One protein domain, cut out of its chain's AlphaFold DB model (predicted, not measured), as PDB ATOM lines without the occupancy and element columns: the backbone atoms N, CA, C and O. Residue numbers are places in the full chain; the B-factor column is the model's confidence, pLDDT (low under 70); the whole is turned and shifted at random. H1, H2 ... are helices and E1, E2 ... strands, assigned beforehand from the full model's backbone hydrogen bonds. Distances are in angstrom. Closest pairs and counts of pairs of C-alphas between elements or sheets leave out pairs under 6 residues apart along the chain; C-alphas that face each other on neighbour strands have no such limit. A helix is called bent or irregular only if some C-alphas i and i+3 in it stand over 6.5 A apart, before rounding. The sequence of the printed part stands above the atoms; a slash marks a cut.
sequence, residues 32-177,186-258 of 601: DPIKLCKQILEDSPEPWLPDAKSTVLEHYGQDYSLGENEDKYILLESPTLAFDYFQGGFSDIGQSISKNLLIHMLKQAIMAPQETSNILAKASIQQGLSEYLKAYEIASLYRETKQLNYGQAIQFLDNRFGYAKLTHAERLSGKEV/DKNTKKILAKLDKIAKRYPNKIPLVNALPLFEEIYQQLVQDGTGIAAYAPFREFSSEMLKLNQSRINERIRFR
ATOM      1  N   ASP A  32      -0.326  24.748 -18.339       83.38
ATOM      2  CA  ASP A  32       0.502  25.115 -19.489       83.38
ATOM      3  C   ASP A  32       1.456  26.252 -19.076       83.38
ATOM      4  O   ASP A  32       0.984  27.356 -18.766       83.38
ATOM      5  N   PRO A  33       2.783  26.020 -19.062       87.19
ATOM      6  CA  PRO A  33       3.745  27.031 -18.639       87.19
ATOM      7  C   PRO A  33       3.762  28.246 -19.570       87.19
ATOM      8  O   PRO A  33       3.927  29.363 -19.088       87.19
ATOM      9  N   ILE A  34       3.530  28.079 -20.878       89.69
ATOM     10  CA  ILE A  34       3.468  29.210 -21.814       89.69
ATOM     11  C   ILE A  34       2.270  30.086 -21.457       89.69
ATOM     12  O   ILE A  34       2.405  31.305 -21.343       89.69
ATOM     13  N   LYS A  35       1.102  29.473 -21.240       90.50
ATOM     14  CA  LYS A  35      -0.111  30.200 -20.852       90.50
ATOM     15  C   LYS A  35       0.059  30.925 -19.516       90.50
ATOM     16  O   LYS A  35      -0.337  32.083 -19.415       90.50
ATOM     17  N   LEU A  36       0.674  30.280 -18.523       90.38
ATOM     18  CA  LEU A  36       0.961  30.904 -17.230       90.38
ATOM     19  C   LEU A  36       1.907  32.104 -17.378       90.38
ATOM     20  O   LEU A  36       1.637  33.161 -16.813       90.38
ATOM     21  N   CYS A  37       2.981  31.975 -18.161       92.69
ATOM     22  CA  CYS A  37       3.896  33.085 -18.427       92.69
ATOM     23  C   CYS A  37       3.195  34.273 -19.070       92.69
ATOM     24  O   CYS A  37       3.364  35.396 -18.605       92.69
ATOM     25  N   LYS A  38       2.410  34.027 -20.125       94.31
ATOM     26  CA  LYS A  38       1.664  35.086 -20.813       94.31
ATOM     27  C   LYS A  38       0.754  35.818 -19.844       94.31
ATOM     28  O   LYS A  38       0.811  37.038 -19.782       94.31
ATOM     29  N   GLN A  39       0.021  35.072 -19.019       92.75
ATOM     30  CA  GLN A  39      -0.823  35.671 -17.999       92.75
ATOM     31  C   GLN A  39      -0.017  36.546 -17.028       92.75
ATOM     32  O   GLN A  39      -0.396  37.683 -16.792       92.75
ATOM     33  N   ILE A  40       1.114  36.069 -16.499       91.94
ATOM     34  CA  ILE A  40       1.959  36.871 -15.593       91.94
ATOM     35  C   ILE A  40       2.443  38.158 -16.280       91.94
ATOM     36  O   ILE A  40       2.421  39.227 -15.675       91.94
ATOM     37  N   LEU A  41       2.887  38.052 -17.534       93.69
ATOM     38  CA  LEU A  41       3.440  39.166 -18.304       93.69
ATOM     39  C   LEU A  41       2.380  40.167 -18.781       93.69
ATOM     40  O   LEU A  41       2.736  41.294 -19.114       93.69
ATOM     41  N   GLU A  42       1.110  39.772 -18.833       92.69
ATOM     42  CA  GLU A  42      -0.008  40.612 -19.275       92.69
ATOM     43  C   GLU A  42      -0.792  41.200 -18.098       92.69
ATOM     44  O   GLU A  42      -1.083  42.395 -18.105       92.69
ATOM     45  N   ASP A  43      -1.070  40.399 -17.066       91.81
ATOM     46  CA  ASP A  43      -1.826  40.815 -15.881       91.81
ATOM     47  C   ASP A  43      -0.963  41.613 -14.888       91.81
ATOM     48  O   ASP A  43      -1.490  42.352 -14.055       91.81
ATOM     49  N   SER A  44       0.364  41.434 -14.902       87.31
ATOM     50  CA  SER A  44       1.299  42.103 -13.979       87.31
ATOM     51  C   SER A  44       2.653  42.415 -14.643       87.31
ATOM     52  O   SER A  44       3.692  41.866 -14.253       87.31
ATOM     53  N   PRO A  45       2.670  43.277 -15.679       90.50
ATOM     54  CA  PRO A  45       3.870  43.580 -16.456       90.50
ATOM     55  C   PRO A  45       4.896  44.436 -15.703       90.50
ATOM     56  O   PRO A  45       6.044  44.517 -16.138       90.50
ATOM     57  N   GLU A  46       4.506  45.109 -14.619       92.81
ATOM     58  CA  GLU A  46       5.247  46.217 -14.009       92.81
ATOM     59  C   GLU A  46       6.689  45.869 -13.623       92.81
ATOM     60  O   GLU A  46       7.574  46.659 -13.967       92.81
ATOM     61  N   PRO A  47       6.982  44.718 -12.977       91.75
ATOM     62  CA  PRO A  47       8.358  44.348 -12.641       91.75
ATOM     63  C   PRO A  47       9.244  44.144 -13.874       91.75
ATOM     64  O   PRO A  47      10.461  44.168 -13.761       91.75
ATOM     65  N   TRP A  48       8.649  43.944 -15.047       94.75
ATOM     66  CA  TRP A  48       9.328  43.548 -16.278       94.75
ATOM     67  C   TRP A  48       9.441  44.696 -17.293       94.75
ATOM     68  O   TRP A  48       9.802  44.482 -18.455       94.75
ATOM     69  N   LEU A  49       9.124  45.928 -16.883       95.38
ATOM     70  CA  LEU A  49       9.245  47.131 -17.711       95.38
ATOM     71  C   LEU A  49      10.663  47.733 -17.659       95.38
ATOM     72  O   LEU A  49      11.356  47.571 -16.651       95.38
ATOM     73  N   PRO A  50      11.105  48.462 -18.706       96.12
ATOM     74  CA  PRO A  50      12.437  49.073 -18.738       96.12
ATOM     75  C   PRO A  50      12.729  49.968 -17.529       96.12
ATOM     76  O   PRO A  50      13.784  49.834 -16.912       96.12
ATOM     77  N   ASP A  51      11.767  50.797 -17.121       94.69
ATOM     78  CA  ASP A  51      11.909  51.683 -15.957       94.69
ATOM     79  C   ASP A  51      12.100  50.900 -14.650       94.69
ATOM     80  O   ASP A  51      12.891  51.290 -13.786       94.69
ATOM     81  N   ALA A  52      11.413  49.760 -14.513       92.44
ATOM     82  CA  ALA A  52      11.568  48.878 -13.363       92.44
ATOM     83  C   ALA A  52      12.961  48.235 -13.344       92.44
ATOM     84  O   ALA A  52      13.605  48.231 -12.299       92.44
ATOM     85  N   LYS A  53      13.477  47.777 -14.495       94.50
ATOM     86  CA  LYS A  53      14.864  47.295 -14.611       94.50
ATOM     87  C   LYS A  53      15.878  48.367 -14.233       94.50
ATOM     88  O   LYS A  53      16.783  48.061 -13.463       94.50
ATOM     89  N   SER A  54      15.726  49.589 -14.733       92.44
ATOM     90  CA  SER A  54      16.617  50.698 -14.377       92.44
ATOM     91  C   SER A  54      16.604  50.952 -12.869       92.44
ATOM     92  O   SER A  54      17.665  51.002 -12.255       92.44
ATOM     93  N   THR A  55      15.416  50.983 -12.257       92.56
ATOM     94  CA  THR A  55      15.254  51.145 -10.801       92.56
ATOM     95  C   THR A  55      15.912  50.002 -10.019       92.56
ATOM     96  O   THR A  55      16.592  50.231  -9.023       92.56
ATOM     97  N   VAL A  56      15.729  48.754 -10.465       91.12
ATOM     98  CA  VAL A  56      16.337  47.575  -9.833       91.12
ATOM     99  C   VAL A  56      17.863  47.631  -9.925       91.12
ATOM    100  O   VAL A  56      18.537  47.378  -8.932       91.12
ATOM    101  N   LEU A  57      18.422  47.985 -11.082       90.38
ATOM    102  CA  LEU A  57      19.872  48.083 -11.264       90.38
ATOM    103  C   LEU A  57      20.483  49.247 -10.480       90.38
ATOM    104  O   LEU A  57      21.547  49.080  -9.893       90.38
ATOM    105  N   GLU A  58      19.808  50.393 -10.422       89.12
ATOM    106  CA  GLU A  58      20.246  51.532  -9.611       89.12
ATOM    107  C   GLU A  58      20.315  51.164  -8.124       89.12
ATOM    108  O   GLU A  58      21.282  51.503  -7.445       89.12
ATOM    109  N   HIS A  59      19.313  50.426  -7.638       87.38
ATOM    110  CA  HIS A  59      19.172  50.090  -6.223       87.38
ATOM    111  C   HIS A  59      20.037  48.902  -5.781       87.38
ATOM    112  O   HIS A  59      20.622  48.933  -4.702       87.38
ATOM    113  N   TYR A  60      20.132  47.852  -6.600       85.44
ATOM    114  CA  TYR A  60      20.792  46.590  -6.237       85.44
ATOM    115  C   TYR A  60      22.125  46.344  -6.965       85.44
ATOM    116  O   TYR A  60      22.861  45.433  -6.590       85.44
ATOM    117  N   GLY A  61      22.449  47.117  -8.008       77.12
ATOM    118  CA  GLY A  61      23.596  46.866  -8.891       77.12
ATOM    119  C   GLY A  61      24.920  47.526  -8.486       77.12
ATOM    120  O   GLY A  61      25.948  47.187  -9.064       77.12
ATOM    121  N   GLN A  62      24.932  48.440  -7.508       67.44
ATOM    122  CA  GLN A  62      26.116  49.257  -7.165       67.44
ATOM    123  C   GLN A  62      27.292  48.455  -6.559       67.44
ATOM    124  O   GLN A  62      28.441  48.839  -6.745       67.44
ATOM    125  N   ASP A  63      27.028  47.317  -5.903       60.53
ATOM    126  CA  ASP A  63      28.038  46.439  -5.271       60.53
ATOM    127  C   ASP A  63      28.251  45.115  -6.045       60.53
ATOM    128  O   ASP A  63      28.678  44.092  -5.496       60.53
ATOM    129  N   TYR A  64      27.912  45.093  -7.337       52.22
ATOM    130  CA  TYR A  64      27.899  43.881  -8.156       52.22
ATOM    131  C   TYR A  64      29.305  43.495  -8.648       52.22
ATOM    132  O   TYR A  64      29.692  43.796  -9.776       52.22
ATOM    133  N   SER A  65      30.075  42.779  -7.823       49.84
ATOM    134  CA  SER A  65      31.132  41.897  -8.332       49.84
ATOM    135  C   SER A  65      30.613  40.456  -8.385       49.84
ATOM    136  O   SER A  65      30.203  39.882  -7.375       49.84
ATOM    137  N   LEU A  66      30.608  39.869  -9.586       44.78
ATOM    138  CA  LEU A  66      30.326  38.450  -9.851       44.78
ATOM    139  C   LEU A  66      31.491  37.569  -9.351       44.78
ATOM    140  O   LEU A  66      32.145  36.882 -10.129       44.78
ATOM    141  N   GLY A  67      31.821  37.661  -8.061       42.06
ATOM    142  CA  GLY A  67      32.967  36.989  -7.448       42.06
ATOM    143  C   GLY A  67      32.567  35.885  -6.466       42.06
ATOM    144  O   GLY A  67      31.880  36.154  -5.482       42.06
ATOM    145  N   GLU A  68      33.036  34.665  -6.749       45.12
ATOM    146  CA  GLU A  68      33.261  33.491  -5.874       45.12
ATOM    147  C   GLU A  68      32.469  33.387  -4.548       45.12
ATOM    148  O   GLU A  68      33.044  33.163  -3.482       45.12
ATOM    149  N   ASN A  69      31.138  33.509  -4.568       48.72
ATOM    150  CA  ASN A  69      30.316  33.220  -3.380       48.72
ATOM    151  C   ASN A  69      29.080  32.346  -3.648       48.72
ATOM    152  O   ASN A  69      28.268  32.169  -2.737       48.72
ATOM    153  N   GLU A  70      28.961  31.736  -4.834       49.81
ATOM    154  CA  GLU A  70      27.860  30.811  -5.162       49.81
ATOM    155  C   GLU A  70      27.746  29.660  -4.137       49.81
ATOM    156  O   GLU A  70      26.643  29.286  -3.734       49.81
ATOM    157  N   ASP A  71      28.880  29.194  -3.599       51.38
ATOM    158  CA  ASP A  71      28.954  28.075  -2.645       51.38
ATOM    159  C   ASP A  71      28.407  28.387  -1.236       51.38
ATOM    160  O   ASP A  71      28.158  27.468  -0.449       51.38
ATOM    161  N   LYS A  72      28.239  29.669  -0.873       54.22
ATOM    162  CA  LYS A  72      27.822  30.087   0.485       54.22
ATOM    163  C   LYS A  72      26.316  30.299   0.622       54.22
ATOM    164  O   LYS A  72      25.780  30.331   1.729       54.22
ATOM    165  N   TYR A  73      25.650  30.468  -0.509       59.53
ATOM    166  CA  TYR A  73      24.327  31.062  -0.583       59.53
ATOM    167  C   TYR A  73      23.199  30.056  -0.321       59.53
ATOM    168  O   TYR A  73      22.358  30.295   0.543       59.53
ATOM    169  N   ILE A  74      23.229  28.893  -0.982       60.53
ATOM    170  CA  ILE A  74      22.118  27.923  -0.947       60.53
ATOM    171  C   ILE A  74      21.865  27.392   0.473       60.53
ATOM    172  O   ILE A  74      20.719  27.218   0.880       60.53
ATOM    173  N   LEU A  75      22.932  27.152   1.240       63.19
ATOM    174  CA  LEU A  75      22.840  26.546   2.571       63.19
ATOM    175  C   LEU A  75      22.174  27.473   3.589       63.19
ATOM    176  O   LEU A  75      21.296  27.055   4.336       63.19
ATOM    177  N   LEU A  76      22.595  28.735   3.624       66.00
ATOM    178  CA  LEU A  76      22.134  29.691   4.628       66.00
ATOM    179  C   LEU A  76      20.839  30.401   4.213       66.00
ATOM    180  O   LEU A  76      20.107  30.848   5.090       66.00
ATOM    181  N   GLU A  77      20.528  30.480   2.915       73.19
ATOM    182  CA  GLU A  77      19.290  31.091   2.414       73.19
ATOM    183  C   GLU A  77      18.042  30.385   2.952       73.19
ATOM    184  O   GLU A  77      17.076  31.032   3.363       73.19
ATOM    185  N   SER A  78      18.066  29.052   2.961       71.00
ATOM    186  CA  SER A  78      17.017  28.242   3.566       71.00
ATOM    187  C   SER A  78      17.550  26.836   3.884       71.00
ATOM    188  O   SER A  78      17.624  25.988   2.988       71.00
ATOM    189  N   PRO A  79      17.907  26.576   5.158       64.62
ATOM    190  CA  PRO A  79      18.457  25.295   5.611       64.62
ATOM    191  C   PRO A  79      17.620  24.080   5.197       64.62
ATOM    192  O   PRO A  79      18.155  23.096   4.688       64.62
ATOM    193  N   THR A  80      16.297  24.196   5.329       62.31
ATOM    194  CA  THR A  80      15.342  23.130   5.008       62.31
ATOM    195  C   THR A  80      15.161  22.958   3.503       62.31
ATOM    196  O   THR A  80      15.047  21.840   3.008       62.31
ATOM    197  N   LEU A  81      15.202  24.054   2.740       58.59
ATOM    198  CA  LEU A  81      14.996  24.010   1.296       58.59
ATOM    199  C   LEU A  81      16.112  23.280   0.564       58.59
ATOM    200  O   LEU A  81      15.875  22.664  -0.470       58.59
ATOM    201  N   ALA A  82      17.335  23.335   1.076       56.66
ATOM    202  CA  ALA A  82      18.425  22.605   0.461       56.66
ATOM    203  C   ALA A  82      18.182  21.072   0.472       56.66
ATOM    204  O   ALA A  82      18.760  20.352  -0.341       56.66
ATOM    205  N   PHE A  83      17.248  20.572   1.295       52.38
ATOM    206  CA  PHE A  83      16.733  19.197   1.237       52.38
ATOM    207  C   PHE A  83      15.552  19.028   0.291       52.38
ATOM    208  O   PHE A  83      15.486  18.023  -0.416       52.38
ATOM    209  N   ASP A  84      14.650  20.003   0.215       50.91
ATOM    210  CA  ASP A  84      13.565  20.003  -0.776       50.91
ATOM    211  C   ASP A  84      14.122  20.087  -2.207       50.91
ATOM    212  O   ASP A  84      13.570  19.520  -3.150       50.91
ATOM    213  N   TYR A  85      15.289  20.710  -2.359       49.81
ATOM    214  CA  TYR A  85      16.116  20.676  -3.556       49.81
ATOM    215  C   TYR A  85      16.545  19.240  -3.915       49.81
ATOM    216  O   TYR A  85      16.488  18.846  -5.073       49.81
ATOM    217  N   PHE A  86      16.863  18.376  -2.950       48.16
ATOM    218  CA  PHE A  86      17.063  16.954  -3.256       48.16
ATOM    219  C   PHE A  86      15.765  16.233  -3.618       48.16
ATOM    220  O   PHE A  86      15.758  15.416  -4.542       48.16
ATOM    221  N   GLN A  87      14.657  16.539  -2.938       42.56
ATOM    222  CA  GLN A  87      13.354  15.914  -3.208       42.56
ATOM    223  C   GLN A  87      12.788  16.295  -4.586       42.56
ATOM    224  O   GLN A  87      12.131  15.480  -5.235       42.56
ATOM    225  N   GLY A  88      13.113  17.492  -5.081       44.06
ATOM    226  CA  GLY A  88      12.808  17.948  -6.438       44.06
ATOM    227  C   GLY A  88      13.583  17.221  -7.547       44.06
ATOM    228  O   GLY A  88      13.324  17.467  -8.722       44.06
ATOM    229  N   GLY A  89      14.503  16.310  -7.200       43.69
ATOM    230  CA  GLY A  89      15.298  15.543  -8.160       43.69
ATOM    231  C   GLY A  89      16.571  16.248  -8.628       43.69
ATOM    232  O   GLY A  89      17.148  15.832  -9.623       43.69
ATOM    233  N   PHE A  90      17.033  17.279  -7.918       48.16
ATOM    234  CA  PHE A  90      18.273  17.998  -8.224       48.16
ATOM    235  C   PHE A  90      19.506  17.319  -7.585       48.16
ATOM    236  O   PHE A  90      20.448  17.984  -7.166       48.16
ATOM    237  N   SER A  91      19.496  15.984  -7.465       42.97
ATOM    238  CA  SER A  91      20.578  15.186  -6.861       42.97
ATOM    239  C   SER A  91      21.831  15.076  -7.729       42.97
ATOM    240  O   SER A  91      22.892  14.741  -7.211       42.97
ATOM    241  N   ASP A  92      21.717  15.374  -9.026       41.44
ATOM    242  CA  ASP A  92      22.778  15.170 -10.026       41.44
ATOM    243  C   ASP A  92      23.789  16.321 -10.075       41.44
ATOM    244  O   ASP A  92      24.612  16.433 -10.986       41.44
ATOM    245  N   ILE A  93      23.755  17.206  -9.083       41.94
ATOM    246  CA  ILE A  93      24.797  18.205  -8.926       41.94
ATOM    247  C   ILE A  93      25.926  17.517  -8.184       41.94
ATOM    248  O   ILE A  93      25.897  17.392  -6.962       41.94
ATOM    249  N   GLY A  94      26.930  17.080  -8.942       48.66
ATOM    250  CA  GLY A  94      28.238  16.631  -8.459       48.66
ATOM    251  C   GLY A  94      29.020  17.720  -7.709       48.66
ATOM    252  O   GLY A  94      30.228  17.854  -7.865       48.66
ATOM    253  N   GLN A  95      28.342  18.536  -6.909       65.81
ATOM    254  CA  GLN A  95      28.935  19.538  -6.057       65.81
ATOM    255  C   GLN A  95      29.233  18.897  -4.705       65.81
ATOM    256  O   GLN A  95      28.378  18.381  -3.982       65.81
ATOM    257  N   SER A  96      30.514  18.904  -4.378       68.62
ATOM    258  CA  SER A  96      30.993  18.777  -3.016       68.62
ATOM    259  C   SER A  96      31.244  20.174  -2.473       68.62
ATOM    260  O   SER A  96      31.830  20.989  -3.183       68.62
ATOM    261  N   ILE A  97      30.921  20.429  -1.214       72.31
ATOM    262  CA  ILE A  97      31.375  21.642  -0.542       72.31
ATOM    263  C   ILE A  97      32.741  21.407   0.103       72.31
ATOM    264  O   ILE A  97      33.020  20.332   0.646       72.31
ATOM    265  N   SER A  98      33.611  22.416   0.073       83.06
ATOM    266  CA  SER A  98      34.837  22.393   0.871       83.06
ATOM    267  C   SER A  98      34.483  22.258   2.354       83.06
ATOM    268  O   SER A  98      33.730  23.059   2.904       83.06
ATOM    269  N   LYS A  99      35.060  21.267   3.035       87.75
ATOM    270  CA  LYS A  99      34.913  21.086   4.484       87.75
ATOM    271  C   LYS A  99      35.288  22.352   5.240       87.75
ATOM    272  O   LYS A  99      34.582  22.745   6.162       87.75
ATOM    273  N   ASN A 100      36.399  22.980   4.858       85.62
ATOM    274  CA  ASN A 100      36.873  24.188   5.525       85.62
ATOM    275  C   ASN A 100      35.867  25.326   5.348       85.62
ATOM    276  O   ASN A 100      35.579  26.022   6.317       85.62
ATOM    277  N   LEU A 101      35.281  25.451   4.154       82.19
ATOM    278  CA  LEU A 101      34.225  26.420   3.885       82.19
ATOM    279  C   LEU A 101      32.974  26.138   4.730       82.19
ATOM    280  O   LEU A 101      32.511  27.031   5.432       82.19
ATOM    281  N   LEU A 102      32.475  24.896   4.738       82.38
ATOM    282  CA  LEU A 102      31.304  24.494   5.528       82.38
ATOM    283  C   LEU A 102      31.497  24.786   7.022       82.38
ATOM    284  O   LEU A 102      30.640  25.392   7.661       82.38
ATOM    285  N   ILE A 103      32.637  24.375   7.582       87.88
ATOM    286  CA  ILE A 103      32.945  24.581   8.999       87.88
ATOM    287  C   ILE A 103      33.107  26.069   9.312       87.88
ATOM    288  O   ILE A 103      32.612  26.518  10.343       87.88
ATOM    289  N   HIS A 104      33.771  26.833   8.444       86.00
ATOM    290  CA  HIS A 104      33.922  28.275   8.618       86.00
ATOM    291  C   HIS A 104      32.561  28.979   8.634       86.00
ATOM    292  O   HIS A 104      32.277  29.700   9.586       86.00
ATOM    293  N   MET A 105      31.692  28.696   7.659       84.38
ATOM    294  CA  MET A 105      30.346  29.275   7.593       84.38
ATOM    295  C   MET A 105      29.505  28.928   8.819       84.38
ATOM    296  O   MET A 105      28.891  29.814   9.406       84.38
ATOM    297  N   LEU A 106      29.502  27.663   9.252       87.56
ATOM    298  CA  LEU A 106      28.757  27.247  10.442       87.56
ATOM    299  C   LEU A 106      29.300  27.913  11.712       87.56
ATOM    300  O   LEU A 106      28.520  28.360  12.547       87.56
ATOM    301  N   LYS A 107      30.625  28.040  11.856       90.12
ATOM    302  CA  LYS A 107      31.227  28.772  12.983       90.12
ATOM    303  C   LYS A 107      30.848  30.253  12.954       90.12
ATOM    304  O   LYS A 107      30.488  30.794  13.997       90.12
ATOM    305  N   GLN A 108      30.876  30.888  11.785       86.44
ATOM    306  CA  GLN A 108      30.502  32.293  11.635       86.44
ATOM    307  C   GLN A 108      29.010  32.511  11.928       86.44
ATOM    308  O   GLN A 108      28.671  33.407  12.694       86.44
ATOM    309  N   ALA A 109      28.131  31.625  11.450       88.19
ATOM    310  CA  ALA A 109      26.701  31.655  11.756       88.19
ATOM    311  C   ALA A 109      26.417  31.513  13.262       88.19
ATOM    312  O   ALA A 109      25.462  32.089  13.779       88.19
ATOM    313  N   ILE A 110      27.249  30.764  13.985       90.25
ATOM    314  CA  ILE A 110      27.130  30.603  15.437       90.25
ATOM    315  C   ILE A 110      27.631  31.844  16.184       90.25
ATOM    316  O   ILE A 110      26.982  32.291  17.125       90.25
ATOM    317  N   MET A 111      28.792  32.375  15.799       88.50
ATOM    318  CA  MET A 111      29.523  33.372  16.593       88.50
ATOM    319  C   MET A 111      29.268  34.823  16.168       88.50
ATOM    320  O   MET A 111      29.422  35.734  16.977       88.50
ATOM    321  N   ALA A 112      28.899  35.041  14.910       88.06
ATOM    322  CA  ALA A 112      28.720  36.348  14.287       88.06
ATOM    323  C   ALA A 112      27.446  36.357  13.413       88.06
ATOM    324  O   ALA A 112      27.513  36.507  12.187       88.06
ATOM    325  N   PRO A 113      26.254  36.175  14.016       88.06
ATOM    326  CA  PRO A 113      25.009  36.010  13.268       88.06
ATOM    327  C   PRO A 113      24.616  37.240  12.438       88.06
ATOM    328  O   PRO A 113      24.102  37.085  11.332       88.06
ATOM    329  N   GLN A 114      24.901  38.455  12.920       86.25
ATOM    330  CA  GLN A 114      24.666  39.693  12.166       86.25
ATOM    331  C   GLN A 114      25.575  39.786  10.934       86.25
ATOM    332  O   GLN A 114      25.100  40.058   9.836       86.25
ATOM    333  N   GLU A 115      26.872  39.516  11.092       85.06
ATOM    334  CA  GLU A 115      27.823  39.530   9.975       85.06
ATOM    335  C   GLU A 115      27.469  38.460   8.938       85.06
ATOM    336  O   GLU A 115      27.425  38.736   7.741       85.06
ATOM    337  N   THR A 116      27.120  37.259   9.406       86.19
ATOM    338  CA  THR A 116      26.684  36.161   8.537       86.19
ATOM    339  C   THR A 116      25.408  36.528   7.781       86.19
ATOM    340  O   THR A 116      25.297  36.245   6.592       86.19
ATOM    341  N   SER A 117      24.469  37.215   8.436       86.75
ATOM    342  CA  SER A 117      23.251  37.720   7.797       86.75
ATOM    343  C   SER A 117      23.552  38.763   6.722       86.75
ATOM    344  O   SER A 117      22.973  38.699   5.645       86.75
ATOM    345  N   ASN A 118      24.502  39.671   6.956       84.69
ATOM    346  CA  ASN A 118      24.918  40.654   5.953       84.69
ATOM    347  C   ASN A 118      25.588  39.989   4.739       84.69
ATOM    348  O   ASN A 118      25.332  40.379   3.601       84.69
ATOM    349  N   ILE A 119      26.426  38.971   4.965       82.25
ATOM    350  CA  ILE A 119      27.032  38.174   3.885       82.25
ATOM    351  C   ILE A 119      25.940  37.456   3.087       82.25
ATOM    352  O   ILE A 119      25.935  37.515   1.856       82.25
ATOM    353  N   LEU A 120      24.989  36.824   3.778       84.81
ATOM    354  CA  LEU A 120      23.862  36.143   3.150       84.81
ATOM    355  C   LEU A 120      22.990  37.110   2.347       84.81
ATOM    356  O   LEU A 120      22.586  36.779   1.235       84.81
ATOM    357  N   ALA A 121      22.725  38.305   2.870       86.12
ATOM    358  CA  ALA A 121      21.943  39.322   2.186       86.12
ATOM    359  C   ALA A 121      22.603  39.736   0.866       86.12
ATOM    360  O   ALA A 121      21.950  39.726  -0.174       86.12
ATOM    361  N   LYS A 122      23.917  40.001   0.879       84.31
ATOM    362  CA  LYS A 122      24.685  40.319  -0.335       84.31
ATOM    363  C   LYS A 122      24.627  39.190  -1.361       84.31
ATOM    364  O   LYS A 122      24.307  39.444  -2.519       84.31
ATOM    365  N   ALA A 123      24.861  37.949  -0.936       81.88
ATOM    366  CA  ALA A 123      24.783  36.789  -1.825       81.88
ATOM    367  C   ALA A 123      23.364  36.596  -2.402       81.88
ATOM    368  O   ALA A 123      23.198  36.314  -3.587       81.88
ATOM    369  N   SER A 124      22.333  36.832  -1.585       85.06
ATOM    370  CA  SER A 124      20.928  36.758  -1.999       85.06
ATOM    371  C   SER A 124      20.543  37.848  -2.993       85.06
ATOM    372  O   SER A 124      19.792  37.575  -3.927       85.06
ATOM    373  N   ILE A 125      21.079  39.061  -2.832       86.94
ATOM    374  CA  ILE A 125      20.908  40.151  -3.797       86.94
ATOM    375  C   ILE A 125      21.578  39.785  -5.123       86.94
ATOM    376  O   ILE A 125      20.945  39.902  -6.168       86.94
ATOM    377  N   GLN A 126      22.820  39.291  -5.091       84.00
ATOM    378  CA  GLN A 126      23.549  38.888  -6.298       84.00
ATOM    379  C   GLN A 126      22.796  37.807  -7.083       84.00
ATOM    380  O   GLN A 126      22.546  37.972  -8.279       84.00
ATOM    381  N   GLN A 127      22.364  36.736  -6.406       83.69
ATOM    382  CA  GLN A 127      21.579  35.685  -7.046       83.69
ATOM    383  C   GLN A 127      20.227  36.211  -7.542       83.69
ATOM    384  O   GLN A 127      19.836  35.933  -8.675       83.69
ATOM    385  N   GLY A 128      19.503  36.956  -6.704       88.25
ATOM    386  CA  GLY A 128      18.192  37.500  -7.054       88.25
ATOM    387  C   GLY A 128      18.250  38.429  -8.260       88.25
ATOM    388  O   GLY A 128      17.357  38.376  -9.101       88.25
ATOM    389  N   LEU A 129      19.324  39.209  -8.396       88.75
ATOM    390  CA  LEU A 129      19.544  40.078  -9.545       88.75
ATOM    391  C   LEU A 129      19.832  39.268 -10.814       88.75
ATOM    392  O   LEU A 129      19.243  39.545 -11.854       88.75
ATOM    393  N   SER A 130      20.681  38.239 -10.724       87.12
ATOM    394  CA  SER A 130      20.964  37.323 -11.839       87.12
ATOM    395  C   SER A 130      19.695  36.627 -12.347       87.12
ATOM    396  O   SER A 130      19.422  36.612 -13.548       87.12
ATOM    397  N   GLU A 131      18.876  36.099 -11.435       88.75
ATOM    398  CA  GLU A 131      17.579  35.493 -11.752       88.75
ATOM    399  C   GLU A 131      16.618  36.537 -12.356       88.75
ATOM    400  O   GLU A 131      16.062  36.332 -13.435       88.75
ATOM    401  N   TYR A 132      16.481  37.706 -11.729       94.06
ATOM    402  CA  TYR A 132      15.635  38.785 -12.241       94.06
ATOM    403  C   TYR A 132      16.001  39.192 -13.675       94.06
ATOM    404  O   TYR A 132      15.112  39.308 -14.516       94.06
ATOM    405  N   LEU A 133      17.290  39.377 -13.974       92.88
ATOM    406  CA  LEU A 133      17.747  39.801 -15.298       92.88
ATOM    407  C   LEU A 133      17.444  38.754 -16.376       92.88
ATOM    408  O   LEU A 133      16.948  39.120 -17.440       92.88
ATOM    409  N   LYS A 134      17.628  37.462 -16.080       92.56
ATOM    410  CA  LYS A 134      17.241  36.368 -16.991       92.56
ATOM    411  C   LYS A 134      15.741  36.376 -17.286       92.56
ATOM    412  O   LYS A 134      15.330  36.241 -18.436       92.56
ATOM    413  N   ALA A 135      14.910  36.552 -16.257       95.50
ATOM    414  CA  ALA A 135      13.462  36.650 -16.440       95.50
ATOM    415  C   ALA A 135      13.073  37.912 -17.232       95.50
ATOM    416  O   ALA A 135      12.214  37.849 -18.113       95.50
ATOM    417  N   TYR A 136      13.735  39.040 -16.968       96.75
ATOM    418  CA  TYR A 136      13.514  40.295 -17.680       96.75
ATOM    419  C   TYR A 136      13.823  40.178 -19.178       96.75
ATOM    420  O   TYR A 136      13.056  40.682 -19.995       96.75
ATOM    421  N   GLU A 137      14.924  39.527 -19.561       96.81
ATOM    422  CA  GLU A 137      15.288  39.336 -20.974       96.81
ATOM    423  C   GLU A 137      14.184  38.608 -21.746       96.81
ATOM    424  O   GLU A 137      13.759  39.059 -22.811       96.81
ATOM    425  N   ILE A 138      13.644  37.537 -21.160       97.00
ATOM    426  CA  ILE A 138      12.541  36.772 -21.749       97.00
ATOM    427  C   ILE A 138      11.265  37.619 -21.820       97.00
ATOM    428  O   ILE A 138      10.571  37.613 -22.838       97.00
ATOM    429  N   ALA A 139      10.970  38.386 -20.771       97.25
ATOM    430  CA  ALA A 139       9.835  39.300 -20.757       97.25
ATOM    431  C   ALA A 139       9.953  40.402 -21.827       97.25
ATOM    432  O   ALA A 139       8.957  40.748 -22.464       97.25
ATOM    433  N   SER A 140      11.161  40.934 -22.061       96.81
ATOM    434  CA  SER A 140      11.411  41.925 -23.114       96.81
ATOM    435  C   SER A 140      11.179  41.333 -24.496       96.81
ATOM    436  O   SER A 140      10.438  41.914 -25.287       96.81
ATOM    437  N   LEU A 141      11.718  40.138 -24.749       96.44
ATOM    438  CA  LEU A 141      11.506  39.436 -26.010       96.44
ATOM    439  C   LEU A 141      10.018  39.150 -26.256       96.44
ATOM    440  O   LEU A 141       9.521  39.363 -27.363       96.44
ATOM    441  N   TYR A 142       9.280  38.712 -25.228       96.69
ATOM    442  CA  TYR A 142       7.835  38.508 -25.334       96.69
ATOM    443  C   TYR A 142       7.094  39.813 -25.638       96.69
ATOM    444  O   TYR A 142       6.170  39.833 -26.448       96.69
ATOM    445  N   ARG A 143       7.488  40.926 -25.013       95.12
ATOM    446  CA  ARG A 143       6.878  42.236 -25.265       95.12
ATOM    447  C   ARG A 143       7.049  42.676 -26.720       95.12
ATOM    448  O   ARG A 143       6.093  43.213 -27.274       95.12
ATOM    449  N   GLU A 144       8.216  42.424 -27.309       95.50
ATOM    450  CA  GLU A 144       8.557  42.778 -28.694       95.50
ATOM    451  C   GLU A 144       7.890  41.852 -29.721       95.50
ATOM    452  O   GLU A 144       7.331  42.317 -30.708       95.50
ATOM    453  N   THR A 145       7.913  40.540 -29.479       96.62
ATOM    454  CA  THR A 145       7.516  39.533 -30.482       96.62
ATOM    455  C   THR A 145       6.114  38.967 -30.278       96.62
ATOM    456  O   THR A 145       5.544  38.387 -31.198       96.62
ATOM    457  N   LYS A 146       5.565  39.074 -29.060       94.94
ATOM    458  CA  LYS A 146       4.368  38.348 -28.589       94.94
ATOM    459  C   LYS A 146       4.471  36.825 -28.720       94.94
ATOM    460  O   LYS A 146       3.466  36.114 -28.632       94.94
ATOM    461  N   GLN A 147       5.687  36.310 -28.871       92.50
ATOM    462  CA  GLN A 147       5.981  34.891 -28.985       92.50
ATOM    463  C   GLN A 147       6.774  34.421 -27.769       92.50
ATOM    464  O   GLN A 147       7.639  35.123 -27.251       92.50
ATOM    465  N   LEU A 148       6.442  33.223 -27.298       91.00
ATOM    466  CA  LEU A 148       7.135  32.565 -26.201       91.00
ATOM    467  C   LEU A 148       7.130  31.066 -26.480       91.00
ATOM    468  O   LEU A 148       6.056  30.479 -26.628       91.00
ATOM    469  N   ASN A 149       8.311  30.462 -26.567       87.31
ATOM    470  CA  ASN A 149       8.427  29.011 -26.674       87.31
ATOM    471  C   ASN A 149       8.460  28.351 -25.287       87.31
ATOM    472  O   ASN A 149       8.635  29.013 -24.262       87.31
ATOM    473  N   TYR A 150       8.309  27.027 -25.258       82.69
ATOM    474  CA  TYR A 150       8.269  26.259 -24.015       82.69
ATOM    475  C   TYR A 150       9.525  26.462 -23.150       82.69
ATOM    476  O   TYR A 150       9.430  26.696 -21.947       82.69
ATOM    477  N   GLY A 151      10.713  26.432 -23.763       83.19
ATOM    478  CA  GLY A 151      11.980  26.608 -23.049       83.19
ATOM    479  C   GLY A 151      12.106  27.982 -22.391       83.19
ATOM    480  O   GLY A 151      12.481  28.074 -21.224       83.19
ATOM    481  N   GLN A 152      11.730  29.037 -23.111       90.06
ATOM    482  CA  GLN A 152      11.677  30.403 -22.588       90.06
ATOM    483  C   GLN A 152      10.644  30.531 -21.467       90.06
ATOM    484  O   GLN A 152      10.917  31.177 -20.462       90.06
ATOM    485  N   ALA A 153       9.481  29.889 -21.598       90.06
ATOM    486  CA  ALA A 153       8.467  29.909 -20.553       90.06
ATOM    487  C   ALA A 153       8.989  29.295 -19.245       90.06
ATOM    488  O   ALA A 153       8.921  29.935 -18.199       90.06
ATOM    489  N   ILE A 154       9.597  28.109 -19.311       86.25
ATOM    490  CA  ILE A 154      10.205  27.465 -18.139       86.25
ATOM    491  C   ILE A 154      11.315  28.329 -17.539       86.25
ATOM    492  O   ILE A 154      11.326  28.551 -16.331       86.25
ATOM    493  N   GLN A 155      12.211  28.876 -18.366       87.00
ATOM    494  CA  GLN A 155      13.278  29.746 -17.871       87.00
ATOM    495  C   GLN A 155      12.730  31.008 -17.197       87.00
ATOM    496  O   GLN A 155      13.226  31.387 -16.137       87.00
ATOM    497  N   PHE A 156      11.697  31.644 -17.751       92.94
ATOM    498  CA  PHE A 156      11.053  32.790 -17.117       92.94
ATOM    499  C   PHE A 156      10.474  32.409 -15.753       92.94
ATOM    500  O   PHE A 156      10.767  33.060 -14.748       92.94
ATOM    501  N   LEU A 157       9.705  31.321 -15.696       89.12
ATOM    502  CA  LEU A 157       9.082  30.842 -14.465       89.12
ATOM    503  C   LEU A 157      10.126  30.512 -13.392       89.12
ATOM    504  O   LEU A 157       9.990  30.942 -12.248       89.12
ATOM    505  N   ASP A 158      11.218  29.852 -13.762       84.00
ATOM    506  CA  ASP A 158      12.285  29.500 -12.827       84.00
ATOM    507  C   ASP A 158      12.997  30.707 -12.215       84.00
ATOM    508  O   ASP A 158      13.469  30.629 -11.076       84.00
ATOM    509  N   ASN A 159      13.086  31.807 -12.963       88.62
ATOM    510  CA  ASN A 159      13.923  32.950 -12.620       88.62
ATOM    511  C   ASN A 159      13.123  34.168 -12.118       88.62
ATOM    512  O   ASN A 159      13.678  35.023 -11.427       88.62
ATOM    513  N   ARG A 160      11.808  34.251 -12.362       92.94
ATOM    514  CA  ARG A 160      10.995  35.418 -11.957       92.94
ATOM    515  C   ARG A 160      10.992  35.685 -10.446       92.94
ATOM    516  O   ARG A 160      10.813  36.821 -10.012       92.94
ATOM    517  N   PHE A 161      11.208  34.650  -9.636       89.75
ATOM    518  CA  PHE A 161      11.282  34.764  -8.178       89.75
ATOM    519  C   PHE A 161      12.473  35.611  -7.702       89.75
ATOM    520  O   PHE A 161      12.440  36.108  -6.574       89.75
ATOM    521  N   GLY A 162      13.474  35.836  -8.563       89.81
ATOM    522  CA  GLY A 162      14.596  36.732  -8.291       89.81
ATOM    523  C   GLY A 162      14.142  38.127  -7.861       89.81
ATOM    524  O   GLY A 162      14.677  38.674  -6.901       89.81
ATOM    525  N   TYR A 163      13.069  38.654  -8.464       90.75
ATOM    526  CA  TYR A 163      12.519  39.965  -8.101       90.75
ATOM    527  C   TYR A 163      12.047  40.038  -6.639       90.75
ATOM    528  O   TYR A 163      12.394  40.963  -5.904       90.75
ATOM    529  N   ALA A 164      11.281  39.040  -6.186       88.88
ATOM    530  CA  ALA A 164      10.800  38.982  -4.805       88.88
ATOM    531  C   ALA A 164      11.960  38.784  -3.816       88.88
ATOM    532  O   ALA A 164      12.016  39.427  -2.767       88.88
ATOM    533  N   LYS A 165      12.929  37.941  -4.189       88.31
ATOM    534  CA  LYS A 165      14.129  37.650  -3.399       88.31
ATOM    535  C   LYS A 165      14.953  38.901  -3.086       88.31
ATOM    536  O   LYS A 165      15.375  39.051  -1.942       88.31
ATOM    537  N   LEU A 166      15.116  39.817  -4.047       88.75
ATOM    538  CA  LEU A 166      15.813  41.096  -3.838       88.75
ATOM    539  C   LEU A 166      15.247  41.868  -2.636       88.75
ATOM    540  O   LEU A 166      15.990  42.306  -1.759       88.75
ATOM    541  N   THR A 167      13.917  41.947  -2.548       85.00
ATOM    542  CA  THR A 167      13.223  42.681  -1.481       85.00
ATOM    543  C   THR A 167      13.415  42.028  -0.110       85.00
ATOM    544  O   THR A 167      13.581  42.721   0.895       85.00
ATOM    545  N   HIS A 168      13.377  40.695  -0.039       88.25
ATOM    546  CA  HIS A 168      13.614  39.980   1.215       88.25
ATOM    547  C   HIS A 168      15.074  40.113   1.662       88.25
ATOM    548  O   HIS A 168      15.330  40.365   2.839       88.25
ATOM    549  N   ALA A 169      16.015  40.015   0.724       87.19
ATOM    550  CA  ALA A 169      17.439  40.150   0.993       87.19
ATOM    551  C   ALA A 169      17.815  41.550   1.499       87.19
ATOM    552  O   ALA A 169      18.585  41.669   2.445       87.19
ATOM    553  N   GLU A 170      17.222  42.613   0.953       83.94
ATOM    554  CA  GLU A 170      17.461  43.976   1.444       83.94
ATOM    555  C   GLU A 170      17.078  44.144   2.921       83.94
ATOM    556  O   GLU A 170      17.803  44.770   3.694       83.94
ATOM    557  N   ARG A 171      15.955  43.548   3.340       82.50
ATOM    558  CA  ARG A 171      15.499  43.607   4.738       82.50
ATOM    559  C   ARG A 171      16.450  42.883   5.692       82.50
ATOM    560  O   ARG A 171      16.503  43.240   6.866       82.50
ATOM    561  N   LEU A 172      17.205  41.902   5.193       83.62
ATOM    562  CA  LEU A 172      18.234  41.206   5.963       83.62
ATOM    563  C   LEU A 172      19.469  42.093   6.211       83.62
ATOM    564  O   LEU A 172      20.077  41.984   7.275       83.62
ATOM    565  N   SER A 173      19.782  43.019   5.296       74.19
ATOM    566  CA  SER A 173      20.896  43.987   5.377       74.19
ATOM    567  C   SER A 173      20.685  45.121   6.403       74.19
ATOM    568  O   SER A 173      21.167  46.237   6.211       74.19
ATOM    569  N   GLY A 174      19.934  44.880   7.484       61.41
ATOM    570  CA  GLY A 174      19.552  45.893   8.471       61.41
ATOM    571  C   GLY A 174      20.737  46.709   9.017       61.41
ATOM    572  O   GLY A 174      21.815  46.170   9.267       61.41
ATOM    573  N   LYS A 175      20.510  48.022   9.205       52.75
ATOM    574  CA  LYS A 175      21.481  49.013   9.718       52.75
ATOM    575  C   LYS A 175      22.292  48.458  10.889       52.75
ATOM    576  O   LYS A 175      21.709  47.834  11.773       52.75
ATOM    577  N   GLU A 176      23.595  48.748  10.899       48.53
ATOM    578  CA  GLU A 176      24.539  48.386  11.962       48.53
ATOM    579  C   GLU A 176      23.893  48.487  13.351       48.53
ATOM    580  O   GLU A 176      23.685  49.575  13.890       48.53
ATOM    581  N   VAL A 177      23.562  47.341  13.945       49.53
ATOM    582  CA  VAL A 177      23.371  47.272  15.390       49.53
ATOM    583  C   VAL A 177      24.759  47.516  15.989       49.53
ATOM    584  O   VAL A 177      25.689  46.797  15.608       49.53
ATOM    585  N   ASP A 186      28.084  30.855  25.383       79.12
ATOM    586  CA  ASP A 186      27.393  30.114  26.429       79.12
ATOM    587  C   ASP A 186      27.688  28.599  26.349       79.12
ATOM    588  O   ASP A 186      28.376  28.085  25.454       79.12
ATOM    589  N   LYS A 187      27.194  27.845  27.336       84.62
ATOM    590  CA  LYS A 187      27.418  26.395  27.429       84.62
ATOM    591  C   LYS A 187      26.905  25.639  26.192       84.62
ATOM    592  O   LYS A 187      27.551  24.675  25.772       84.62
ATOM    593  N   ASN A 188      25.782  26.065  25.616       84.38
ATOM    594  CA  ASN A 188      25.162  25.416  24.460       84.38
ATOM    595  C   ASN A 188      25.985  25.680  23.196       84.38
ATOM    596  O   ASN A 188      26.368  24.752  22.488       84.38
ATOM    597  N   THR A 189      26.404  26.922  23.002       86.25
ATOM    598  CA  THR A 189      27.285  27.365  21.923       86.25
ATOM    599  C   THR A 189      28.600  26.585  21.919       86.25
ATOM    600  O   THR A 189      29.002  26.039  20.891       86.25
ATOM    601  N   LYS A 190      29.245  26.430  23.084       88.88
ATOM    602  CA  LYS A 190      30.472  25.619  23.224       88.88
ATOM    603  C   LYS A 190      30.255  24.156  22.827       88.88
ATOM    604  O   LYS A 190      31.116  23.556  22.185       88.88
ATOM    605  N   LYS A 191      29.100  23.577  23.178       90.12
ATOM    606  CA  LYS A 191      28.731  22.200  22.814       90.12
ATOM    607  C   LYS A 191      28.563  22.042  21.297       90.12
ATOM    608  O   LYS A 191      29.046  21.054  20.743       90.12
ATOM    609  N   ILE A 192      27.926  23.005  20.627       89.69
ATOM    610  CA  ILE A 192      27.736  22.988  19.169       89.69
ATOM    611  C   ILE A 192      29.078  23.166  18.447       89.69
ATOM    612  O   ILE A 192      29.387  22.402  17.534       89.69
ATOM    613  N   LEU A 193      29.934  24.087  18.901       91.19
ATOM    614  CA  LEU A 193      31.280  24.269  18.339       91.19
ATOM    615  C   LEU A 193      32.124  22.987  18.436       91.19
ATOM    616  O   LEU A 193      32.732  22.572  17.450       91.19
ATOM    617  N   ALA A 194      32.078  22.286  19.575       91.38
ATOM    618  CA  ALA A 194      32.757  20.998  19.728       91.38
ATOM    619  C   ALA A 194      32.210  19.914  18.776       91.38
ATOM    620  O   ALA A 194      32.949  19.022  18.353       91.38
ATOM    621  N   LYS A 195      30.919  19.970  18.421       91.75
ATOM    622  CA  LYS A 195      30.315  19.084  17.413       91.75
ATOM    623  C   LYS A 195      30.846  19.397  16.011       91.75
ATOM    624  O   LYS A 195      31.201  18.464  15.295       91.75
ATOM    625  N   LEU A 196      30.995  20.676  15.656       91.19
ATOM    626  CA  LEU A 196      31.628  21.078  14.394       91.19
ATOM    627  C   LEU A 196      33.078  20.591  14.298       91.19
ATOM    628  O   LEU A 196      33.480  20.081  13.257       91.19
ATOM    629  N   ASP A 197      33.846  20.654  15.387       91.62
ATOM    630  CA  ASP A 197      35.222  20.144  15.392       91.62
ATOM    631  C   ASP A 197      35.281  18.618  15.197       91.62
ATOM    632  O   ASP A 197      36.203  18.103  14.562       91.62
ATOM    633  N   LYS A 198      34.282  17.870  15.686       91.19
ATOM    634  CA  LYS A 198      34.152  16.431  15.392       91.19
ATOM    635  C   LYS A 198      33.834  16.182  13.917       91.19
ATOM    636  O   LYS A 198      34.435  15.294  13.317       91.19
ATOM    637  N   ILE A 199      32.937  16.972  13.324       85.94
ATOM    638  CA  ILE A 199      32.624  16.903  11.887       85.94
ATOM    639  C   ILE A 199      33.886  17.199  11.061       85.94
ATOM    640  O   ILE A 199      34.222  16.438  10.155       85.94
ATOM    641  N   ALA A 200      34.650  18.231  11.431       88.44
ATOM    642  CA  ALA A 200      35.886  18.614  10.752       88.44
ATOM    643  C   ALA A 200      36.958  17.500  10.743       88.44
ATOM    644  O   ALA A 200      37.742  17.394   9.794       88.44
ATOM    645  N   LYS A 201      36.980  16.660  11.786       90.81
ATOM    646  CA  LYS A 201      37.867  15.487  11.896       90.81
ATOM    647  C   LYS A 201      37.361  14.270  11.118       90.81
ATOM    648  O   LYS A 201      38.172  13.467  10.678       90.81
ATOM    649  N   ARG A 202      36.041  14.120  10.974       89.25
ATOM    650  CA  ARG A 202      35.404  12.951  10.343       89.25
ATOM    651  C   ARG A 202      35.447  12.994   8.817       89.25
ATOM    652  O   ARG A 202      35.572  11.944   8.197       89.25
ATOM    653  N   TYR A 203      35.282  14.174   8.223       84.88
ATOM    654  CA  TYR A 203      35.089  14.298   6.778       84.88
ATOM    655  C   TYR A 203      36.374  14.696   6.022       84.88
ATOM    656  O   TYR A 203      37.211  15.443   6.555       84.88
ATOM    657  N   PRO A 204      36.540  14.229   4.767       86.50
ATOM    658  CA  PRO A 204      37.620  14.669   3.884       86.50
ATOM    659  C   PRO A 204      37.456  16.147   3.487       86.50
ATOM    660  O   PRO A 204      36.464  16.791   3.822       86.50
ATOM    661  N   ASN A 205      38.441  16.717   2.784       85.50
ATOM    662  CA  ASN A 205      38.443  18.145   2.428       85.50
ATOM    663  C   ASN A 205      37.277  18.567   1.526       85.50
ATOM    664  O   ASN A 205      36.883  19.729   1.561       85.50
ATOM    665  N   LYS A 206      36.717  17.639   0.750       83.38
ATOM    666  CA  LYS A 206      35.517  17.835  -0.062       83.38
ATOM    667  C   LYS A 206      34.409  16.939   0.481       83.38
ATOM    668  O   LYS A 206      34.597  15.730   0.576       83.38
ATOM    669  N   ILE A 207      33.278  17.526   0.850       81.38
ATOM    670  CA  ILE A 207      32.121  16.814   1.395       81.38
ATOM    671  C   ILE A 207      31.039  16.805   0.319       81.38
ATOM    672  O   ILE A 207      30.569  17.885  -0.037       81.38
ATOM    673  N   PRO A 208      30.624  15.638  -0.207       79.94
ATOM    674  CA  PRO A 208      29.477  15.563  -1.110       79.94
ATOM    675  C   PRO A 208      28.264  16.271  -0.499       79.94
ATOM    676  O   PRO A 208      27.994  16.076   0.690       79.94
ATOM    677  N   LEU A 209      27.529  17.075  -1.273       73.19
ATOM    678  CA  LEU A 209      26.386  17.834  -0.747       73.19
ATOM    679  C   LEU A 209      25.347  16.937  -0.058       73.19
ATOM    680  O   LEU A 209      24.833  17.317   0.989       73.19
ATOM    681  N   VAL A 210      25.124  15.715  -0.560       72.62
ATOM    682  CA  VAL A 210      24.237  14.708   0.065       72.62
ATOM    683  C   VAL A 210      24.624  14.370   1.509       72.62
ATOM    684  O   VAL A 210      23.772  14.011   2.311       72.62
ATOM    685  N   ASN A 211      25.902  14.531   1.860       79.06
ATOM    686  CA  ASN A 211      26.412  14.348   3.216       79.06
ATOM    687  C   ASN A 211      26.478  15.671   3.987       79.06
ATOM    688  O   ASN A 211      26.218  15.691   5.186       79.06
ATOM    689  N   ALA A 212      26.844  16.770   3.323       79.06
ATOM    690  CA  ALA A 212      26.982  18.080   3.955       79.06
ATOM    691  C   ALA A 212      25.638  18.650   4.420       79.06
ATOM    692  O   ALA A 212      25.562  19.261   5.484       79.06
ATOM    693  N   LEU A 213      24.584  18.425   3.639       76.31
ATOM    694  CA  LEU A 213      23.263  18.981   3.885       76.31
ATOM    695  C   LEU A 213      22.613  18.419   5.153       76.31
ATOM    696  O   LEU A 213      22.314  19.232   6.027       76.31
ATOM    697  N   PRO A 214      22.507  17.083   5.354       78.44
ATOM    698  CA  PRO A 214      22.090  16.477   6.627       78.44
ATOM    699  C   PRO A 214      22.781  17.074   7.851       78.44
ATOM    700  O   PRO A 214      22.126  17.382   8.843       78.44
ATOM    701  N   LEU A 215      24.098  17.283   7.766       83.12
ATOM    702  CA  LEU A 215      24.877  17.874   8.856       83.12
ATOM    703  C   LEU A 215      24.496  19.334   9.099       83.12
ATOM    704  O   LEU A 215      24.427  19.766  10.245       83.12
ATOM    705  N   PHE A 216      24.280  20.095   8.030       82.31
ATOM    706  CA  PHE A 216      23.894  21.492   8.115       82.31
ATOM    707  C   PHE A 216      22.531  21.654   8.802       82.31
ATOM    708  O   PHE A 216      22.435  22.411   9.766       82.31
ATOM    709  N   GLU A 217      21.519  20.886   8.390       82.25
ATOM    710  CA  GLU A 217      20.195  20.892   9.029       82.25
ATOM    711  C   GLU A 217      20.264  20.456  10.486       82.25
ATOM    712  O   GLU A 217      19.686  21.099  11.354       82.25
ATOM    713  N   GLU A 218      21.025  19.403  10.786       87.38
ATOM    714  CA  GLU A 218      21.197  18.933  12.159       87.38
ATOM    715  C   GLU A 218      21.791  20.028  13.062       87.38
ATOM    716  O   GLU A 218      21.396  20.177  14.222       87.38
ATOM    717  N   ILE A 219      22.751  20.806  12.552       89.00
ATOM    718  CA  ILE A 219      23.324  21.939  13.282       89.00
ATOM    719  C   ILE A 219      22.314  23.082  13.383       89.00
ATOM    720  O   ILE A 219      22.145  23.628  14.470       89.00
ATOM    721  N   TYR A 220      21.622  23.425  12.298       88.19
ATOM    722  CA  TYR A 220      20.633  24.497  12.297       88.19
ATOM    723  C   TYR A 220      19.474  24.223  13.267       88.19
ATOM    724  O   TYR A 220      19.153  25.076  14.091       88.19
ATOM    725  N   GLN A 221      18.917  23.010  13.264       88.38
ATOM    726  CA  GLN A 221      17.869  22.594  14.201       88.38
ATOM    727  C   GLN A 221      18.340  22.654  15.655       88.38
ATOM    728  O   GLN A 221      17.587  23.068  16.537       88.38
ATOM    729  N   GLN A 222      19.608  22.323  15.918       90.81
ATOM    730  CA  GLN A 222      20.188  22.502  17.248       90.81
ATOM    731  C   GLN A 222      20.263  23.986  17.641       90.81
ATOM    732  O   GLN A 222      19.967  24.320  18.784       90.81
ATOM    733  N   LEU A 223      20.620  24.886  16.715       89.88
ATOM    734  CA  LEU A 223      20.626  26.333  16.972       89.88
ATOM    735  C   LEU A 223      19.222  26.869  17.269       89.88
ATOM    736  O   LEU A 223      19.070  27.693  18.172       89.88
ATOM    737  N   VAL A 224      18.207  26.380  16.551       89.19
ATOM    738  CA  VAL A 224      16.794  26.697  16.806       89.19
ATOM    739  C   VAL A 224      16.381  26.219  18.198       89.19
ATOM    740  O   VAL A 224      15.835  27.004  18.972       89.19
ATOM    741  N   GLN A 225      16.674  24.959  18.537       90.81
ATOM    742  CA  GLN A 225      16.334  24.365  19.832       90.81
ATOM    743  C   GLN A 225      16.996  25.105  20.999       90.81
ATOM    744  O   GLN A 225      16.352  25.356  22.019       90.81
ATOM    745  N   ASP A 226      18.274  25.446  20.852       89.25
ATOM    746  CA  ASP A 226      19.060  26.091  21.902       89.25
ATOM    747  C   ASP A 226      18.857  27.615  21.938       89.25
ATOM    748  O   ASP A 226      19.345  28.268  22.861       89.25
ATOM    749  N   GLY A 227      18.148  28.187  20.956       89.00
ATOM    750  CA  GLY A 227      17.885  29.621  20.861       89.00
ATOM    751  C   GLY A 227      19.160  30.458  20.732       89.00
ATOM    752  O   GLY A 227      19.251  31.517  21.348       89.00
ATOM    753  N   THR A 228      20.144  29.991  19.954       89.69
ATOM    754  CA  THR A 228      21.466  30.633  19.816       89.69
ATOM    755  C   THR A 228      21.896  30.819  18.353       89.69
ATOM    756  O   THR A 228      21.244  30.341  17.422       89.69
ATOM    757  N   GLY A 229      23.001  31.539  18.140       89.62
ATOM    758  CA  GLY A 229      23.583  31.813  16.825       89.62
ATOM    759  C   GLY A 229      22.613  32.494  15.859       89.62
ATOM    760  O   GLY A 229      21.747  33.276  16.255       89.62
ATOM    761  N   ILE A 230      22.753  32.188  14.569       87.62
ATOM    762  CA  ILE A 230      21.945  32.793  13.504       87.62
ATOM    763  C   ILE A 230      20.448  32.488  13.642       87.62
ATOM    764  O   ILE A 230      19.622  33.337  13.326       87.62
ATOM    765  N   ALA A 231      20.089  31.331  14.206       88.81
ATOM    766  CA  ALA A 231      18.697  30.957  14.446       88.81
ATOM    767  C   ALA A 231      18.020  31.823  15.525       88.81
ATOM    768  O   ALA A 231      16.798  31.932  15.542       88.81
ATOM    769  N   ALA A 232      18.785  32.465  16.411       88.88
ATOM    770  CA  ALA A 232      18.259  33.422  17.387       88.88
ATOM    771  C   ALA A 232      18.151  34.852  16.834       88.88
ATOM    772  O   ALA A 232      17.472  35.698  17.421       88.88
ATOM    773  N   TYR A 233      18.810  35.139  15.711       88.88
ATOM    774  CA  TYR A 233      18.870  36.477  15.139       88.88
ATOM    775  C   TYR A 233      17.587  36.794  14.363       88.88
ATOM    776  O   TYR A 233      17.295  36.199  13.326       88.88
ATOM    777  N   ALA A 234      16.792  37.734  14.885       88.88
ATOM    778  CA  ALA A 234      15.451  38.013  14.371       88.88
ATOM    779  C   ALA A 234      15.408  38.380  12.871       88.88
ATOM    780  O   ALA A 234      14.608  37.753  12.174       88.88
ATOM    781  N   PRO A 235      16.284  39.261  12.336       89.06
ATOM    782  CA  PRO A 235      16.283  39.569  10.903       89.06
ATOM    783  C   PRO A 235      16.515  38.338  10.020       89.06
ATOM    784  O   PRO A 235      15.861  38.184   8.992       89.06
ATOM    785  N   PHE A 236      17.388  37.419  10.448       88.94
ATOM    786  CA  PHE A 236      17.599  36.161   9.733       88.94
ATOM    787  C   PHE A 236      16.371  35.253   9.782       88.94
ATOM    788  O   PHE A 236      16.004  34.684   8.760       88.94
ATOM    789  N   ARG A 237      15.705  35.117  10.936       88.06
ATOM    790  CA  ARG A 237      14.488  34.290  11.033       88.06
ATOM    791  C   ARG A 237      13.371  34.794  10.125       88.06
ATOM    792  O   ARG A 237      12.705  33.990   9.478       88.06
ATOM    793  N   GLU A 238      13.166  36.107  10.089       87.75
ATOM    794  CA  GLU A 238      12.173  36.734   9.213       87.75
ATOM    795  C   GLU A 238      12.513  36.483   7.744       87.75
ATOM    796  O   GLU A 238      11.669  35.993   6.994       87.75
ATOM    797  N   PHE A 239      13.767  36.729   7.355       88.88
ATOM    798  CA  PHE A 239      14.264  36.422   6.017       88.88
ATOM    799  C   PHE A 239      14.062  34.943   5.655       88.88
ATOM    800  O   PHE A 239      13.431  34.641   4.648       88.88
ATOM    801  N   SER A 240      14.529  34.021   6.498       86.69
ATOM    802  CA  SER A 240      14.456  32.575   6.268       86.69
ATOM    803  C   SER A 240      13.011  32.085   6.125       86.69
ATOM    804  O   SER A 240      12.719  31.298   5.228       86.69
ATOM    805  N   SER A 241      12.084  32.597   6.941       86.94
ATOM    806  CA  SER A 241      10.650  32.290   6.834       86.94
ATOM    807  C   SER A 241      10.066  32.712   5.482       86.94
ATOM    808  O   SER A 241       9.318  31.955   4.861       86.94
ATOM    809  N   GLU A 242      10.390  33.914   5.008       88.12
ATOM    810  CA  GLU A 242       9.899  34.391   3.713       88.12
ATOM    811  C   GLU A 242      10.544  33.637   2.546       88.12
ATOM    812  O   GLU A 242       9.849  33.217   1.618       88.12
ATOM    813  N   MET A 243      11.849  33.366   2.629       86.19
ATOM    814  CA  MET A 243      12.551  32.562   1.633       86.19
ATOM    815  C   MET A 243      12.023  31.131   1.576       86.19
ATOM    816  O   MET A 243      11.915  30.577   0.484       86.19
ATOM    817  N   LEU A 244      11.627  30.532   2.700       83.69
ATOM    818  CA  LEU A 244      10.993  29.215   2.713       83.69
ATOM    819  C   LEU A 244       9.691  29.207   1.897       83.69
ATOM    820  O   LEU A 244       9.514  28.347   1.038       83.69
ATOM    821  N   LYS A 245       8.808  30.195   2.098       84.44
ATOM    822  CA  LYS A 245       7.542  30.314   1.346       84.44
ATOM    823  C   LYS A 245       7.777  30.538  -0.148       84.44
ATOM    824  O   LYS A 245       7.148  29.886  -0.988       84.44
ATOM    825  N   LEU A 246       8.692  31.454  -0.476       84.69
ATOM    826  CA  LEU A 246       9.045  31.782  -1.855       84.69
ATOM    827  C   LEU A 246       9.571  30.544  -2.581       84.69
ATOM    828  O   LEU A 246       9.140  30.208  -3.685       84.69
ATOM    829  N   ASN A 247      10.476  29.827  -1.927       79.19
ATOM    830  CA  ASN A 247      11.099  28.667  -2.516       79.19
ATOM    831  C   ASN A 247      10.169  27.446  -2.577       79.19
ATOM    832  O   ASN A 247      10.231  26.721  -3.566       79.19
ATOM    833  N   GLN A 248       9.262  27.251  -1.613       80.81
ATOM    834  CA  GLN A 248       8.210  26.232  -1.716       80.81
ATOM    835  C   GLN A 248       7.329  26.476  -2.946       80.81
ATOM    836  O   GLN A 248       7.014  25.542  -3.682       80.81
ATOM    837  N   SER A 249       6.972  27.738  -3.209       82.88
ATOM    838  CA  SER A 249       6.198  28.116  -4.398       82.88
ATOM    839  C   SER A 249       6.961  27.785  -5.681       82.88
ATOM    840  O   SER A 249       6.415  27.142  -6.578       82.88
ATOM    841  N   ARG A 250       8.257  28.128  -5.730       80.50
ATOM    842  CA  ARG A 250       9.154  27.770  -6.839       80.50
ATOM    843  C   ARG A 250       9.244  26.254  -7.047       80.50
ATOM    844  O   ARG A 250       9.170  25.792  -8.180       80.50
ATOM    845  N   ILE A 251       9.404  25.473  -5.977       75.88
ATOM    846  CA  ILE A 251       9.505  24.006  -6.051       75.88
ATOM    847  C   ILE A 251       8.198  23.386  -6.536       75.88
ATOM    848  O   ILE A 251       8.230  22.561  -7.446       75.88
ATOM    849  N   ASN A 252       7.059  23.790  -5.974       79.69
ATOM    850  CA  ASN A 252       5.751  23.273  -6.376       79.69
ATOM    851  C   ASN A 252       5.507  23.495  -7.870       79.69
ATOM    852  O   ASN A 252       5.031  22.602  -8.570       79.69
ATOM    853  N   GLU A 253       5.881  24.669  -8.371       81.56
ATOM    854  CA  GLU A 253       5.746  24.987  -9.782       81.56
ATOM    855  C   GLU A 253       6.705  24.183 -10.673       81.56
ATOM    856  O   GLU A 253       6.298  23.659 -11.708       81.56
ATOM    857  N   ARG A 254       7.954  23.987 -10.239       77.38
ATOM    858  CA  ARG A 254       8.916  23.115 -10.934       77.38
ATOM    859  C   ARG A 254       8.453  21.667 -11.006       77.38
ATOM    860  O   ARG A 254       8.583  21.038 -12.049       77.38
ATOM    861  N   ILE A 255       7.913  21.135  -9.908       76.38
ATOM    862  CA  ILE A 255       7.350  19.779  -9.862       76.38
ATOM    863  C   ILE A 255       6.198  19.662 -10.857       76.38
ATOM    864  O   ILE A 255       6.074  18.654 -11.547       76.38
ATOM    865  N   ARG A 256       5.370  20.700 -10.950       81.50
ATOM    866  CA  ARG A 256       4.224  20.734 -11.850       81.50
ATOM    867  C   ARG A 256       4.616  20.763 -13.327       81.50
ATOM    868  O   ARG A 256       3.993  20.070 -14.125       81.50
ATOM    869  N   PHE A 257       5.648  21.523 -13.689       82.50
ATOM    870  CA  PHE A 257       6.142  21.624 -15.070       82.50
ATOM    871  C   PHE A 257       7.266  20.637 -15.396       82.50
ATOM    872  O   PHE A 257       7.991  20.784 -16.380       82.50
ATOM    873  N   ARG A 258       7.405  19.601 -14.568       79.25
ATOM    874  CA  ARG A 258       8.374  18.529 -14.738       79.25
ATOM    875  C   ARG A 258       8.061  17.726 -16.003       79.25
ATOM    876  O   ARG A 258       6.936  17.250 -16.159       79.25
TER     877      ARG A 258
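What this domain is: This is residues 32 to 177 and 186 to 258 of the 601 residues of an uncharacterized protein of Flavobacteriaceae bacterium (UniProt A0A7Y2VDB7). One long helix, H6, makes the backbone of an elongated helical body: H7 and H8 fold back one after the other beside it, and H12 runs beside H8 on the side away from H6. Near the first residues of H6 stands an up-and-down bundle of three helices, H5, H9 and H10, their centres in a triangle, with the small strand pair E1 and E2 at one end; H1 packs on H7 toward the other end of the body, H2 runs beside H6, and the short H3 and H4 lie in between. The printed part has 219 residues with twelve named helices and two named strands, in the order H1 H2 H3 H4 E1 H5 H6 H7 H8 H9 E2 H10 H11 H12, and its class is mostly helix. The two strands form one antiparallel sheet, E1 - E2. The whole is compact, with a radius of gyration of the C-alphas of 18.9 A, and spans 61 by 39 by 29 A.

Where its parts are: H1, residues 33 to 43, begins with C-alpha 33 at (3.745, 27.031, -18.639). H2 is residues 50 to 60, H3 residues 70 to 77 and H4 residues 81 to 87. H3 is irregular: C-alphas 71 and 74 are 7.0 A apart. E1, residues 96 to 98, is followed by H5, residues 99 to 111, 18.1 A long. H6, residues 113 to 145, measures 47.2 A, from C-alpha 113 at (25.009, 36.010, 13.268) to C-alpha 145 at (7.516, 39.533, -30.482). H7 is residues 150 to 159 and H8 residues 161 to 172. After the cut come H9, residues 187 to 202, 23.2 A, E2, residues 206 to 208, and H10, residues 209 to 226, 25.2 A. H11 is residues 229 to 232; H12, residues 234 to 256, is 33.3 A long and ends with C-alpha 256 at (4.224, 20.734, -11.850).

How they stand to each other: H6 is the hub, touching six other helices. With H7, H8 and H12 it forms a bundle, helices side by side. Residues 117 to 132 of H6 touch H8, opposite ways at a shallow tilt of 26 degrees; the closest C-alphas, of Gly 128 and Gly 162, are 3.9 A apart. H6 and H7 are a helical hairpin, closest at the C-alphas of Glu 131 and Asn 159, 4.5 A. H12 touches H8, opposite ways at 10 degrees, a shallow tilt, with the C-alphas of Leu 172 and Pro 235 5.6 A apart. H1 touches H7 at a steep tilt of 60 degrees, closest at the C-alphas of Ile 34 and Ala 153, 5.2 A. H2 only just touches H6, with 3 pairs of C-alphas within 8 A, the closest Tyr 60 and Ile 125, 6.9 A. H3 touches residues 120 to 124 of H6, about perpendicular at 74 degrees, with the C-alphas of Tyr 73 and Ala 123 5.9 A apart. H4 touches H12, closest at the C-alphas of Leu 81 and Leu 244, 6.7 A. H11 touches H6, closest at the C-alphas of Pro 113 and Ile 230, 4.4 A. In the other bundle, H5 and H9 touch, opposite ways at a shallow tilt of 3 degrees, the C-alphas of Ile 103 and Leu 196 6.6 A apart. H10 only just touches H5 and H9, with 3 pairs each; its closest C-alphas are Phe 216 to Leu 106, 7.9 A, and Asp 226 to Asn 188, 6.7 A. E1 and E2 are antiparallel; N 97 and O 207, and N 207 and O 97, are within hydrogen-bond range, each 2.8 A. Every O i to N i+4 pair is within range in H1, H2, H5, H6, H7, H9 and H12; the counts are 1 of 4 in H3, with 1 of 5 O i to N i+3 pairs, 2 of 3 in H4, 6 of 8 in H8 and 12 of 14 in H10, and H11 is too short for such a pair.

The domain as a whole: The two C-alphas farthest apart, of Thr 145 and Lys 187, are 62.6 A apart. Residues 178 to 185 are not printed, and C-alphas 177 and 186 are 20.8 A apart across this cut. Of the links that are printed whole, none is long. The mean pLDDT of the printed part is 81.5; residues 62 to 76, 79 to 96 and 174 to 177 are under 70.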